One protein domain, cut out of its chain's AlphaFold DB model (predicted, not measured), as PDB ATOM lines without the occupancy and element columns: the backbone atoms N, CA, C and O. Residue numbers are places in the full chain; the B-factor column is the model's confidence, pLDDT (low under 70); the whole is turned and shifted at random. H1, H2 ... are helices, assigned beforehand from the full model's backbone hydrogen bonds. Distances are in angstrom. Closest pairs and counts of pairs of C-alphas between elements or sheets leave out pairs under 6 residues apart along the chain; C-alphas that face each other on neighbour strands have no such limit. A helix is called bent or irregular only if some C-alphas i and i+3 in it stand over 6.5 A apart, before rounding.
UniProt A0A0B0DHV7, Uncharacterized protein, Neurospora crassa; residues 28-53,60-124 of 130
ATOM      1  N   ASP A  28      90.443  49.824  75.862       90.56
ATOM      2  CA  ASP A  28      90.569  51.265  75.609       90.56
ATOM      3  C   ASP A  28      90.155  51.689  74.188       90.56
ATOM      4  O   ASP A  28      90.195  52.874  73.851       90.56
ATOM      5  N   LEU A  29      89.774  50.725  73.340       92.38
ATOM      6  CA  LEU A  29      89.433  50.905  71.929       92.38
ATOM      7  C   LEU A  29      90.546  51.544  71.078       92.38
ATOM      8  O   LEU A  29      90.276  52.038  69.977       92.38
ATOM      9  N   SER A  30      91.805  51.510  71.533       93.81
ATOM     10  CA  SER A  30      92.945  52.093  70.810       93.81
ATOM     11  C   SER A  30      93.191  51.426  69.454       93.81
ATOM     12  O   SER A  30      93.568  52.093  68.493       93.81
ATOM     13  N   ASN A  31      92.907  50.125  69.336       95.38
ATOM     14  CA  ASN A  31      93.026  49.366  68.087       95.38
ATOM     15  C   ASN A  31      91.712  49.264  67.294       95.38
ATOM     16  O   ASN A  31      91.648  48.495  66.336       95.38
ATOM     17  N   PHE A  32      90.670  50.027  67.644       94.88
ATOM     18  CA  PHE A  32      89.335  49.874  67.053       94.88
ATOM     19  C   PHE A  32      89.324  49.937  65.520       94.88
ATOM     20  O   PHE A  32      88.646  49.141  64.877       94.88
ATOM     21  N   MET A  33      90.072  50.866  64.911       94.75
ATOM     22  CA  MET A  33      90.093  50.997  63.447       94.75
ATOM     23  C   MET A  33      90.752  49.793  62.770       94.75
ATOM     24  O   MET A  33      90.235  49.306  61.768       94.75
ATOM     25  N   GLN A  34      91.845  49.282  63.343       95.12
ATOM     26  CA  GLN A  34      92.509  48.070  62.866       95.12
ATOM     27  C   GLN A  34      91.590  46.853  63.013       95.12
ATOM     28  O   GLN A  34      91.389  46.115  62.051       95.12
ATOM     29  N   TRP A  35      90.996  46.681  64.197       95.69
ATOM     30  CA  TRP A  35      90.044  45.612  64.488       95.69
ATOM     31  C   TRP A  35      88.880  45.613  63.496       95.69
ATOM     32  O   TRP A  35      88.617  44.604  62.846       95.69
ATOM     33  N   ARG A  36      88.243  46.775  63.305       94.50
ATOM     34  CA  ARG A  36      87.117  46.940  62.380       94.50
ATOM     35  C   ARG A  36      87.519  46.591  60.952       94.50
ATOM     36  O   ARG A  36      86.769  45.902  60.271       94.50
ATOM     37  N   HIS A  37      88.678  47.061  60.495       94.06
ATOM     38  CA  HIS A  37      89.144  46.805  59.134       94.06
ATOM     39  C   HIS A  37      89.363  45.306  58.880       94.06
ATOM     40  O   HIS A  37      88.857  44.773  57.894       94.06
ATOM     41  N   ILE A  38      90.045  44.616  59.799       94.81
ATOM     42  CA  ILE A  38      90.297  43.173  59.690       94.81
ATOM     43  C   ILE A  38      88.983  42.387  59.775       94.81
ATOM     44  O   ILE A  38      88.735  41.508  58.955       94.81
ATOM     45  N   LEU A  39      88.091  42.723  60.706       94.19
ATOM     46  CA  LEU A  39      86.809  42.034  60.827       94.19
ATOM     47  C   LEU A  39      85.931  42.219  59.577       94.19
ATOM     48  O   LEU A  39      85.352  41.249  59.088       94.19
ATOM     49  N   CYS A  40      85.888  43.425  58.997       92.88
ATOM     50  CA  CYS A  40      85.208  43.666  57.721       92.88
ATOM     51  C   CYS A  40      85.794  42.815  56.584       92.88
ATOM     52  O   CYS A  40      85.024  42.264  55.800       92.88
ATOM     53  N   PHE A  41      87.121  42.664  56.514       93.88
ATOM     54  CA  PHE A  41      87.773  41.787  55.537       93.88
ATOM     55  C   PHE A  41      87.304  40.330  55.679       93.88
ATOM     56  O   PHE A  41      86.905  39.715  54.691       93.88
ATOM     57  N   HIS A  42      87.268  39.792  56.904       93.75
ATOM     58  CA  HIS A  42      86.803  38.421  57.164       93.75
ATOM     59  C   HIS A  42      85.336  38.222  56.788       93.75
ATOM     60  O   HIS A  42      84.991  37.231  56.139       93.75
ATOM     61  N   LEU A  43      84.473  39.168  57.166       92.25
ATOM     62  CA  LEU A  43      83.051  39.134  56.826       92.25
ATOM     63  C   LEU A  43      82.845  39.195  55.309       92.25
ATOM     64  O   LEU A  43      82.063  38.414  54.774       92.25
ATOM     65  N   GLN A  44      83.579  40.056  54.602       91.44
ATOM     66  CA  GLN A  44      83.490  40.168  53.146       91.44
ATOM     67  C   GLN A  44      83.990  38.903  52.444       91.44
ATOM     68  O   GLN A  44      83.306  38.391  51.559       91.44
ATOM     69  N   TYR A  45      85.135  38.358  52.865       90.88
ATOM     70  CA  TYR A  45      85.690  37.123  52.302       90.88
ATOM     71  C   TYR A  45      84.720  35.943  52.452       90.88
ATOM     72  O   TYR A  45      84.560  35.137  51.539       90.88
ATOM     73  N   LYS A  46      84.017  35.867  53.590       89.94
ATOM     74  CA  LYS A  46      83.002  34.841  53.872       89.94
ATOM     75  C   LYS A  46      81.606  35.176  53.325       89.94
ATOM     76  O   LYS A  46      80.692  34.395  53.551       89.94
ATOM     77  N   LYS A  47      81.428  36.306  52.624       89.88
ATOM     78  CA  LYS A  47      80.131  36.823  52.128       89.88
ATOM     79  C   LYS A  47      79.081  37.081  53.225       89.88
ATOM     80  O   LYS A  47      77.885  37.090  52.963       89.88
ATOM     81  N   LEU A  48      79.532  37.358  54.444       90.88
ATOM     82  CA  LEU A  48      78.697  37.579  55.629       90.88
ATOM     83  C   LEU A  48      78.384  39.055  55.897       90.88
ATOM     84  O   LEU A  48      77.637  39.363  56.820       90.88
ATOM     85  N   THR A  49      78.940  39.988  55.117       88.31
ATOM     86  CA  THR A  49      78.767  41.432  55.350       88.31
ATOM     87  C   THR A  49      77.294  41.837  55.429       88.31
ATOM     88  O   THR A  49      76.942  42.655  56.271       88.31
ATOM     89  N   ARG A  50      76.415  41.209  54.637       85.88
ATOM     90  CA  ARG A  50      74.967  41.481  54.634       85.88
ATOM     91  C   ARG A  50      74.268  41.280  55.984       85.88
ATOM     92  O   ARG A  50      73.195  41.823  56.173       85.88
ATOM     93  N   TYR A  51      74.868  40.525  56.905       85.56
ATOM     94  CA  TYR A  51      74.308  40.275  58.236       85.56
ATOM     95  C   TYR A  51      74.709  41.328  59.273       85.56
ATOM     96  O   TYR A  51      74.158  41.340  60.369       85.56
ATOM     97  N   VAL A  52      75.681  42.192  58.961       83.62
ATOM     98  CA  VAL A  52      76.160  43.244  59.877       83.62
ATOM     99  C   VAL A  52      75.815  44.654  59.419       83.62
ATOM    100  O   VAL A  52      75.817  45.572  60.230       83.62
ATOM    101  N   VAL A  53      75.563  44.847  58.124       77.62
ATOM    102  CA  VAL A  53      75.025  46.101  57.596       77.62
ATOM    103  C   VAL A  53      73.531  45.937  57.393       77.62
ATOM    104  O   VAL A  53      73.097  44.888  56.934       77.62
ATOM    105  N   SER A  60      63.163  34.669  52.987       75.50
ATOM    106  CA  SER A  60      63.444  33.325  52.485       75.50
ATOM    107  C   SER A  60      62.178  32.717  51.881       75.50
ATOM    108  O   SER A  60      61.126  32.720  52.523       75.50
ATOM    109  N   SER A  61      62.289  32.143  50.686       73.50
ATOM    110  CA  SER A  61      61.164  31.523  49.982       73.50
ATOM    111  C   SER A  61      60.968  30.048  50.355       73.50
ATOM    112  O   SER A  61      59.901  29.482  50.112       73.50
ATOM    113  N   THR A  62      61.979  29.428  50.980       90.19
ATOM    114  CA  THR A  62      61.968  28.024  51.420       90.19
ATOM    115  C   THR A  62      62.568  27.834  52.820       90.19
ATOM    116  O   THR A  62      63.312  28.675  53.324       90.19
ATOM    117  N   GLU A  63      62.271  26.691  53.446       86.44
ATOM    118  CA  GLU A  63      62.832  26.304  54.752       86.44
ATOM    119  C   GLU A  63      64.353  26.088  54.705       86.44
ATOM    120  O   GLU A  63      65.062  26.453  55.638       86.44
ATOM    121  N   GLU A  64      64.869  25.529  53.610       87.81
ATOM    122  CA  GLU A  64      66.307  25.313  53.421       87.81
ATOM    123  C   GLU A  64      67.061  26.649  53.342       87.81
ATOM    124  O   GLU A  64      68.075  26.838  54.014       87.81
ATOM    125  N   GLU A  65      66.525  27.621  52.596       84.81
ATOM    126  CA  GLU A  65      67.077  28.979  52.541       84.81
ATOM    127  C   GLU A  65      67.088  29.641  53.921       84.81
ATOM    128  O   GLU A  65      68.074  30.287  54.281       84.81
ATOM    129  N   ARG A  66      66.025  29.448  54.713       82.44
ATOM    130  CA  ARG A  66      65.935  29.968  56.082       82.44
ATOM    131  C   ARG A  66      67.040  29.403  56.975       82.44
ATOM    132  O   ARG A  66      67.719  30.166  57.658       82.44
ATOM    133  N   GLN A  67      67.268  28.092  56.926       84.81
ATOM    134  CA  GLN A  67      68.318  27.432  57.711       84.81
ATOM    135  C   GLN A  67      69.723  27.891  57.303       84.81
ATOM    136  O   GLN A  67      70.575  28.130  58.162       84.81
ATOM    137  N   ILE A  68      69.968  28.071  56.002       86.31
ATOM    138  CA  ILE A  68      71.236  28.619  55.502       86.31
ATOM    139  C   ILE A  68      71.437  30.046  56.021       86.31
ATOM    140  O   ILE A  68      72.514  30.365  56.528       86.31
ATOM    141  N   GLN A  69      70.407  30.894  55.939       85.00
ATOM    142  CA  GLN A  69      70.481  32.266  56.439       85.00
ATOM    143  C   GLN A  69      70.762  32.314  57.947       85.00
ATOM    144  O   GLN A  69      71.581  33.124  58.382       85.00
ATOM    145  N   GLU A  70      70.131  31.440  58.730       84.31
ATOM    146  CA  GLU A  70      70.349  31.334  60.174       84.31
ATOM    147  C   GLU A  70      71.788  30.910  60.502       84.31
ATOM    148  O   GLU A  70      72.463  31.546  61.316       84.31
ATOM    149  N   MET A  71      72.309  29.891  59.813       87.38
ATOM    150  CA  MET A  71      73.694  29.442  59.971       87.38
ATOM    151  C   MET A  71      74.698  30.556  59.638       87.38
ATOM    152  O   MET A  71      75.679  30.756  60.361       87.38
ATOM    153  N   GLU A  72      74.472  31.297  58.553       88.75
ATOM    154  CA  GLU A  72      75.334  32.412  58.160       88.75
ATOM    155  C   GLU A  72      75.266  33.580  59.156       88.75
ATOM    156  O   GLU A  72      76.307  34.141  59.516       88.75
ATOM    157  N   ALA A  73      74.074  33.906  59.665       87.12
ATOM    158  CA  ALA A  73      73.892  34.922  60.698       87.12
ATOM    159  C   ALA A  73      74.632  34.551  61.994       87.12
ATOM    160  O   ALA A  73      75.373  35.373  62.543       87.12
ATOM    161  N   MET A  74      74.514  33.297  62.444       87.88
ATOM    162  CA  MET A  74      75.260  32.790  63.600       87.88
ATOM    163  C   MET A  74      76.772  32.858  63.372       87.88
ATOM    164  O   MET A  74      77.509  33.286  64.257       87.88
ATOM    165  N   HIS A  75      77.255  32.513  62.177       90.88
ATOM    166  CA  HIS A  75      78.680  32.595  61.853       90.88
ATOM    167  C   HIS A  75      79.197  34.040  61.902       90.88
ATOM    168  O   HIS A  75      80.265  34.291  62.465       90.88
ATOM    169  N   ALA A  76      78.440  34.999  61.360       91.31
ATOM    170  CA  ALA A  76      78.779  36.418  61.459       91.31
ATOM    171  C   ALA A  76      78.838  36.866  62.926       91.31
ATOM    172  O   ALA A  76      79.819  37.485  63.344       91.31
ATOM    173  N   TYR A  77      77.830  36.492  63.717       89.94
ATOM    174  CA  TYR A  77      77.772  36.786  65.144       89.94
ATOM    175  C   TYR A  77      78.991  36.229  65.888       89.94
ATOM    176  O   TYR A  77      79.663  36.972  66.601       89.94
ATOM    177  N   SER A  78      79.338  34.954  65.687       90.19
ATOM    178  CA  SER A  78      80.476  34.314  66.359       90.19
ATOM    179  C   SER A  78      81.815  34.987  66.043       90.19
ATOM    180  O   SER A  78      82.658  35.120  66.933       90.19
ATOM    181  N   LEU A  79      82.023  35.452  64.804       92.44
ATOM    182  CA  LEU A  79      83.245  36.184  64.433       92.44
ATOM    183  C   LEU A  79      83.391  37.497  65.209       92.44
ATOM    184  O   LEU A  79      84.497  37.846  65.611       92.44
ATOM    185  N   ILE A  80      82.286  38.212  65.426       91.81
ATOM    186  CA  ILE A  80      82.282  39.473  66.173       91.81
ATOM    187  C   ILE A  80      82.426  39.185  67.673       91.81
ATOM    188  O   ILE A  80      83.330  39.709  68.322       91.81
ATOM    189  N   ALA A  81      81.555  38.329  68.217       90.00
ATOM    190  CA  ALA A  81      81.434  38.052  69.647       90.00
ATOM    191  C   ALA A  81      82.721  37.473  70.255       90.00
ATOM    192  O   ALA A  81      83.101  37.834  71.368       90.00
ATOM    193  N   SER A  82      83.442  36.636  69.501       90.56
ATOM    194  CA  SER A  82      84.701  36.026  69.956       90.56
ATOM    195  C   SER A  82      85.860  37.011  70.141       90.56
ATOM    196  O   SER A  82      86.923  36.590  70.588       90.56
ATOM    197  N   LYS A  83      85.690  38.292  69.777       93.81
ATOM    198  CA  LYS A  83      86.767  39.296  69.760       93.81
ATOM    199  C   LYS A  83      86.485  40.556  70.569       93.81
ATOM    200  O   LYS A  83      87.190  41.552  70.409       93.81
ATOM    201  N   ILE A  84      85.446  40.543  71.405       90.81
ATOM    202  CA  ILE A  84      84.957  41.735  72.122       90.81
ATOM    203  C   ILE A  84      84.838  41.556  73.638       90.81
ATOM    204  O   ILE A  84      84.393  42.471  74.325       90.81
ATOM    205  N   GLU A  85      85.253  40.419  74.193       89.12
ATOM    206  CA  GLU A  85      85.131  40.150  75.634       89.12
ATOM    207  C   GLU A  85      85.803  41.241  76.487       89.12
ATOM    208  O   GLU A  85      85.224  41.750  77.446       89.12
ATOM    209  N   ASN A  86      86.978  41.705  76.059       91.19
ATOM    210  CA  ASN A  86      87.756  42.725  76.763       91.19
ATOM    211  C   ASN A  86      87.051  44.087  76.892       91.19
ATOM    212  O   ASN A  86      87.435  44.887  77.747       91.19
ATOM    213  N   ILE A  87      86.054  44.387  76.053       91.94
ATOM    214  CA  ILE A  87      85.315  45.655  76.139       91.94
ATOM    215  C   ILE A  87      84.060  45.557  77.007       91.94
ATOM    216  O   ILE A  87      83.508  46.601  77.354       91.94
ATOM    217  N   ALA A  88      83.618  44.353  77.394       88.88
ATOM    218  CA  ALA A  88      82.350  44.150  78.096       88.88
ATOM    219  C   ALA A  88      82.217  44.965  79.403       88.88
ATOM    220  O   ALA A  88      81.214  45.669  79.542       88.88
ATOM    221  N   PRO A  89      83.221  45.017  80.307       90.12
ATOM    222  CA  PRO A  89      83.098  45.796  81.544       90.12
ATOM    223  C   PRO A  89      82.924  47.302  81.298       90.12
ATOM    224  O   PRO A  89      82.158  47.981  81.985       90.12
ATOM    225  N   LEU A  90      83.639  47.852  80.308       90.50
ATOM    226  CA  LEU A  90      83.536  49.272  79.974       90.50
ATOM    227  C   LEU A  90      82.242  49.570  79.209       90.50
ATOM    228  O   LEU A  90      81.631  50.614  79.434       90.50
ATOM    229  N   PHE A  91      81.811  48.654  78.343       91.19
ATOM    230  CA  PHE A  91      80.533  48.741  77.649       91.19
ATOM    231  C   PHE A  91      79.380  48.836  78.639       91.19
ATOM    232  O   PHE A  91      78.607  49.786  78.565       91.19
ATOM    233  N   GLU A  92      79.304  47.923  79.604       91.00
ATOM    234  CA  GLU A  92      78.252  47.906  80.626       91.00
ATOM    235  C   GLU A  92      78.199  49.209  81.414       91.00
ATOM    236  O   GLU A  92      77.131  49.800  81.581       91.00
ATOM    237  N   LYS A  93      79.369  49.715  81.813       91.06
ATOM    238  CA  LYS A  93      79.495  50.993  82.514       91.06
ATOM    239  C   LYS A  93      78.984  52.182  81.692       91.06
ATOM    240  O   LYS A  93      78.410  53.104  82.263       91.06
ATOM    241  N   VAL A  94      79.232  52.201  80.382       90.12
ATOM    242  CA  VAL A  94      78.869  53.326  79.495       90.12
ATOM    243  C   VAL A  94      77.428  53.220  78.993       90.12
ATOM    244  O   VAL A  94      76.747  54.234  78.857       90.12
ATOM    245  N   MET A  95      76.965  52.009  78.700       88.44
ATOM    246  CA  MET A  95      75.686  51.745  78.036       88.44
ATOM    247  C   MET A  95      74.558  51.418  79.017       88.44
ATOM    248  O   MET A  95      73.395  51.468  78.620       88.44
ATOM    249  N   GLY A  96      74.878  51.076  80.269       87.62
ATOM    250  CA  GLY A  96      73.896  50.725  81.299       87.62
ATOM    251  C   GLY A  96      73.192  49.385  81.062       87.62
ATOM    252  O   GLY A  96      72.110  49.167  81.599       87.62
ATOM    253  N   ARG A  97      73.769  48.503  80.235       85.25
ATOM    254  CA  ARG A  97      73.253  47.156  79.943       85.25
ATOM    255  C   ARG A  97      74.369  46.190  79.555       85.25
ATOM    256  O   ARG A  97      75.397  46.623  79.039       85.25
ATOM    257  N   HIS A  98      74.125  44.895  79.755       82.25
ATOM    258  CA  HIS A  98      75.032  43.816  79.351       82.25
ATOM    259  C   HIS A  98      75.154  43.702  77.831       82.25
ATOM    260  O   HIS A  98      74.200  43.972  77.096       82.25
ATOM    261  N   PHE A  99      76.330  43.260  77.377       74.44
ATOM    262  CA  PHE A  99      76.572  42.917  75.970       74.44
ATOM    263  C   PHE A  99      75.688  41.752  75.516       74.44
ATOM    264  O   PHE A  99      75.151  41.754  74.412       74.44
ATOM    265  N   TYR A 100      75.518  40.775  76.408       73.50
ATOM    266  CA  TYR A 100      74.757  39.556  76.184       73.50
ATOM    267  C   TYR A 100      73.646  39.493  77.235       73.50
ATOM    268  O   TYR A 100      73.878  39.071  78.365       73.50
ATOM    269  N   GLN A 101      72.450  39.980  76.903       64.12
ATOM    270  CA  GLN A 101      71.278  39.799  77.763       64.12
ATOM    271  C   GLN A 101      70.552  38.516  77.364       64.12
ATOM    272  O   GLN A 101      70.127  38.357  76.219       64.12
ATOM    273  N   ALA A 102      70.424  37.603  78.322       53.66
ATOM    274  CA  ALA A 102      69.686  36.360  78.174       53.66
ATOM    275  C   ALA A 102      68.196  36.581  78.487       53.66
ATOM    276  O   ALA A 102      67.681  35.991  79.429       53.66
ATOM    277  N   ASP A 103      67.505  37.445  77.741       50.09
ATOM    278  CA  ASP A 103      66.058  37.623  77.922       50.09
ATOM    279  C   ASP A 103      65.260  36.916  76.816       50.09
ATOM    280  O   ASP A 103      65.322  37.251  75.635       50.09
ATOM    281  N   SER A 104      64.529  35.891  77.266       45.75
ATOM    282  CA  SER A 104      63.379  35.209  76.656       45.75
ATOM    283  C   SER A 104      63.479  34.765  75.186       45.75
ATOM    284  O   SER A 104      62.928  35.396  74.288       45.75
ATOM    285  N   GLY A 105      64.038  33.572  74.969       47.47
ATOM    286  CA  GLY A 105      63.475  32.585  74.030       47.47
ATOM    287  C   GLY A 105      63.638  32.811  72.522       47.47
ATOM    288  O   GLY A 105      63.178  31.971  71.754       47.47
ATOM    289  N   LEU A 106      64.297  33.881  72.084       45.72
ATOM    290  CA  LEU A 106      64.657  34.104  70.682       45.72
ATOM    291  C   LEU A 106      66.176  34.035  70.556       45.72
ATOM    292  O   LEU A 106      66.889  34.599  71.384       45.72
ATOM    293  N   PHE A 107      66.655  33.292  69.556       46.75
ATOM    294  CA  PHE A 107      68.073  33.087  69.264       46.75
ATOM    295  C   PHE A 107      68.882  34.371  69.497       46.75
ATOM    296  O   PHE A 107      68.657  35.385  68.842       46.75
ATOM    297  N   HIS A 108      69.825  34.317  70.443       54.06
ATOM    298  CA  HIS A 108      70.616  35.449  70.948       54.06
ATOM    299  C   HIS A 108      71.631  36.014  69.929       54.06
ATOM    300  O   HIS A 108      72.672  36.549  70.312       54.06
ATOM    301  N   HIS A 109      71.380  35.875  68.627       67.69
ATOM    302  CA  HIS A 109      72.353  36.119  67.569       67.69
ATOM    303  C   HIS A 109      71.821  37.132  66.553       67.69
ATOM    304  O   HIS A 109      71.434  36.785  65.443       67.69
ATOM    305  N   GLU A 110      71.847  38.411  66.932       81.94
ATOM    306  CA  GLU A 110      71.603  39.538  66.027       81.94
ATOM    307  C   GLU A 110      72.945  40.208  65.669       81.94
ATOM    308  O   GLU A 110      73.364  41.154  66.348       81.94
ATOM    309  N   PRO A 111      73.670  39.724  64.640       87.62
ATOM    310  CA  PRO A 111      74.978  40.269  64.267       87.62
ATOM    311  C   PRO A 111      74.942  41.772  63.956       87.62
ATOM    312  O   PRO A 111      75.864  42.483  64.353       87.62
ATOM    313  N   ALA A 112      73.877  42.271  63.318       86.56
ATOM    314  CA  ALA A 112      73.688  43.696  63.036       86.56
ATOM    315  C   ALA A 112      73.568  44.535  64.317       86.56
ATOM    316  O   ALA A 112      74.292  45.514  64.490       86.56
ATOM    317  N   LYS A 113      72.736  44.110  65.274       86.75
ATOM    318  CA  LYS A 113      72.596  44.795  66.566       86.75
ATOM    319  C   LYS A 113      73.897  44.781  67.360       86.75
ATOM    320  O   LYS A 113      74.291  45.808  67.908       86.75
ATOM    321  N   LEU A 114      74.583  43.635  67.400       88.38
ATOM    322  CA  LEU A 114      75.881  43.505  68.063       88.38
ATOM    323  C   LEU A 114      76.908  44.470  67.453       88.38
ATOM    324  O   LEU A 114      77.632  45.160  68.171       88.38
ATOM    325  N   TRP A 115      76.944  44.537  66.122       90.81
ATOM    326  CA  TRP A 115      77.789  45.463  65.384       90.81
ATOM    327  C   TRP A 115      77.472  46.923  65.731       90.81
ATOM    328  O   TRP A 115      78.372  47.677  66.110       90.81
ATOM    329  N   ASP A 116      76.203  47.316  65.674       89.56
ATOM    330  CA  ASP A 116      75.762  48.678  65.975       89.56
ATOM    331  C   ASP A 116      76.055  49.095  67.415       89.56
ATOM    332  O   ASP A 116      76.485  50.228  67.655       89.56
ATOM    333  N   ASP A 117      75.907  48.178  68.369       90.06
ATOM    334  CA  ASP A 117      76.247  48.402  69.770       90.06
ATOM    335  C   ASP A 117      77.736  48.717  69.950       90.06
ATOM    336  O   ASP A 117      78.083  49.680  70.642       90.06
ATOM    337  N   ILE A 118      78.618  47.992  69.258       91.50
ATOM    338  CA  ILE A 118      80.066  48.254  69.247       91.50
ATOM    339  C   ILE A 118      80.373  49.625  68.624       91.50
ATOM    340  O   ILE A 118      81.157  50.407  69.179       91.50
ATOM    341  N   ILE A 119      79.749  49.957  67.486       91.56
ATOM    342  CA  ILE A 119      79.937  51.261  66.827       91.56
ATOM    343  C   ILE A 119      79.455  52.401  67.736       91.56
ATOM    344  O   ILE A 119      80.146  53.416  67.886       91.56
ATOM    345  N   LYS A 120      78.284  52.251  68.358       91.19
ATOM    346  CA  LYS A 120      77.706  53.234  69.281       91.19
ATOM    347  C   LYS A 120      78.586  53.419  70.511       91.19
ATOM    348  O   LYS A 120      78.895  54.556  70.868       91.19
ATOM    349  N   PHE A 121      79.061  52.327  71.101       92.12
ATOM    350  CA  PHE A 121      79.993  52.355  72.223       92.12
ATOM    351  C   PHE A 121      81.280  53.118  71.880       92.12
ATOM    352  O   PHE A 121      81.705  53.994  72.639       92.12
ATOM    353  N   ARG A 122      81.860  52.888  70.694       92.56
ATOM    354  CA  ARG A 122      83.033  53.645  70.225       92.56
ATOM    355  C   ARG A 122      82.767  55.146  70.108       92.56
ATOM    356  O   ARG A 122      83.654  55.943  70.419       92.56
ATOM    357  N   ARG A 123      81.582  55.541  69.632       91.19
ATOM    358  CA  ARG A 123      81.198  56.958  69.504       91.19
ATOM    359  C   ARG A 123      81.088  57.636  70.868       91.19
ATOM    360  O   ARG A 123      81.580  58.745  71.013       91.19
ATOM    361  N   LEU A 124      80.498  56.960  71.855       90.31
ATOM    362  CA  LEU A 124      80.300  57.502  73.206       90.31
ATOM    363  C   LEU A 124      81.594  57.583  74.028       90.31
ATOM    364  O   LEU A 124      81.738  58.455  74.878       90.31
TER     365      LEU A 124
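Overview. This is residues 28 to 53 and 60 to 124 of the 130 residues of an uncharacterized protein of Neurospora crassa (UniProt A0A0B0DHV7). Three helices run roughly along one common axis but are staggered: H2 and H4 run the same way and overlap only in part, the later part of H2 beside the first residues of H4, while H1 runs the opposite way. The shorter H3 packs at a steep angle on the last part of H4, at the end of the domain away from the first part of H2; residues 61 to 67 stick out at one end and residues 101 to 106 form a loop that sticks out sideways. The printed part has 91 residues with four named helices in the order H1, H2, H3, H4, and no named strand; the class is all helix. It is compact, with a radius of gyration of the C-alphas of 14.1 A, and spans 43 by 33 by 18 A.

Arrangement. H1, residues 32 to 45, only just touches H2, residues 63 to 81, with 3 pairs of C-alphas within 8 A. H1 touches H2 with residues 39 to 43 alone, and H2 touches H1 with residues 76 to 80 alone; the closest C-alphas of the two are those of Leu 43 and Ala 76, 6.9 A apart. The two helices run opposite ways at a shallow tilt of 25 degrees. H2 and H3, residues 85 to 95, meet only through their link. H1 and H3 are apart. H3 touches H4, residues 111 to 124, through residues 121 to 124 of H4 alone. Their closest C-alphas, of Phe 91 and Phe 121, are 6.5 A apart, and they run the same way at a steep tilt of 64 degrees. H4 also touches H2, residues 111 to 115 against residues 73 to 81 alone. The closest C-alphas there, of Tyr 77 and Pro 111, are 4.6 A apart; the two run the same way at a shallow tilt of 29 degrees. H1 and H4 are close but not clearly touching, with the C-alphas of Phe 32 and Arg 122 closest at 8.0 A; they run opposite ways at a shallow tilt of 18 degrees. Every O i to N i+4 pair is within hydrogen-bond range in H1, H2 and H4, and 5 of 7 are in H3.

Along the chain. H1 begins with C-alpha 32 at (89.335, 49.874, 67.053) and is 19.8 A long from first to last C-alpha. H2, the longest helix with 19 residues, measures 26.6 A from C-alpha 63 at (62.832, 26.304, 54.752) to C-alpha 81. H3 measures 15.1 A and is irregular: C-alphas 86 and 89 are 7.3 A apart. H4 measures 20.1 A and ends with C-alpha 124 at (80.300, 57.502, 73.206).

Size, cuts and confidence. The two C-alphas farthest apart are those of Asp 28 and Thr 62, at 44.1 A. Residues 54 to 59 are not printed; across this cut, between H1 and H2, C-alphas 53 and 60 are 18.0 A apart. The link from H2 to H3 is tight, and that from H3 to H4, residues 96 to 110, is long. The mean pLDDT of the printed part is 85.4, and residues 101 to 109 are under 70.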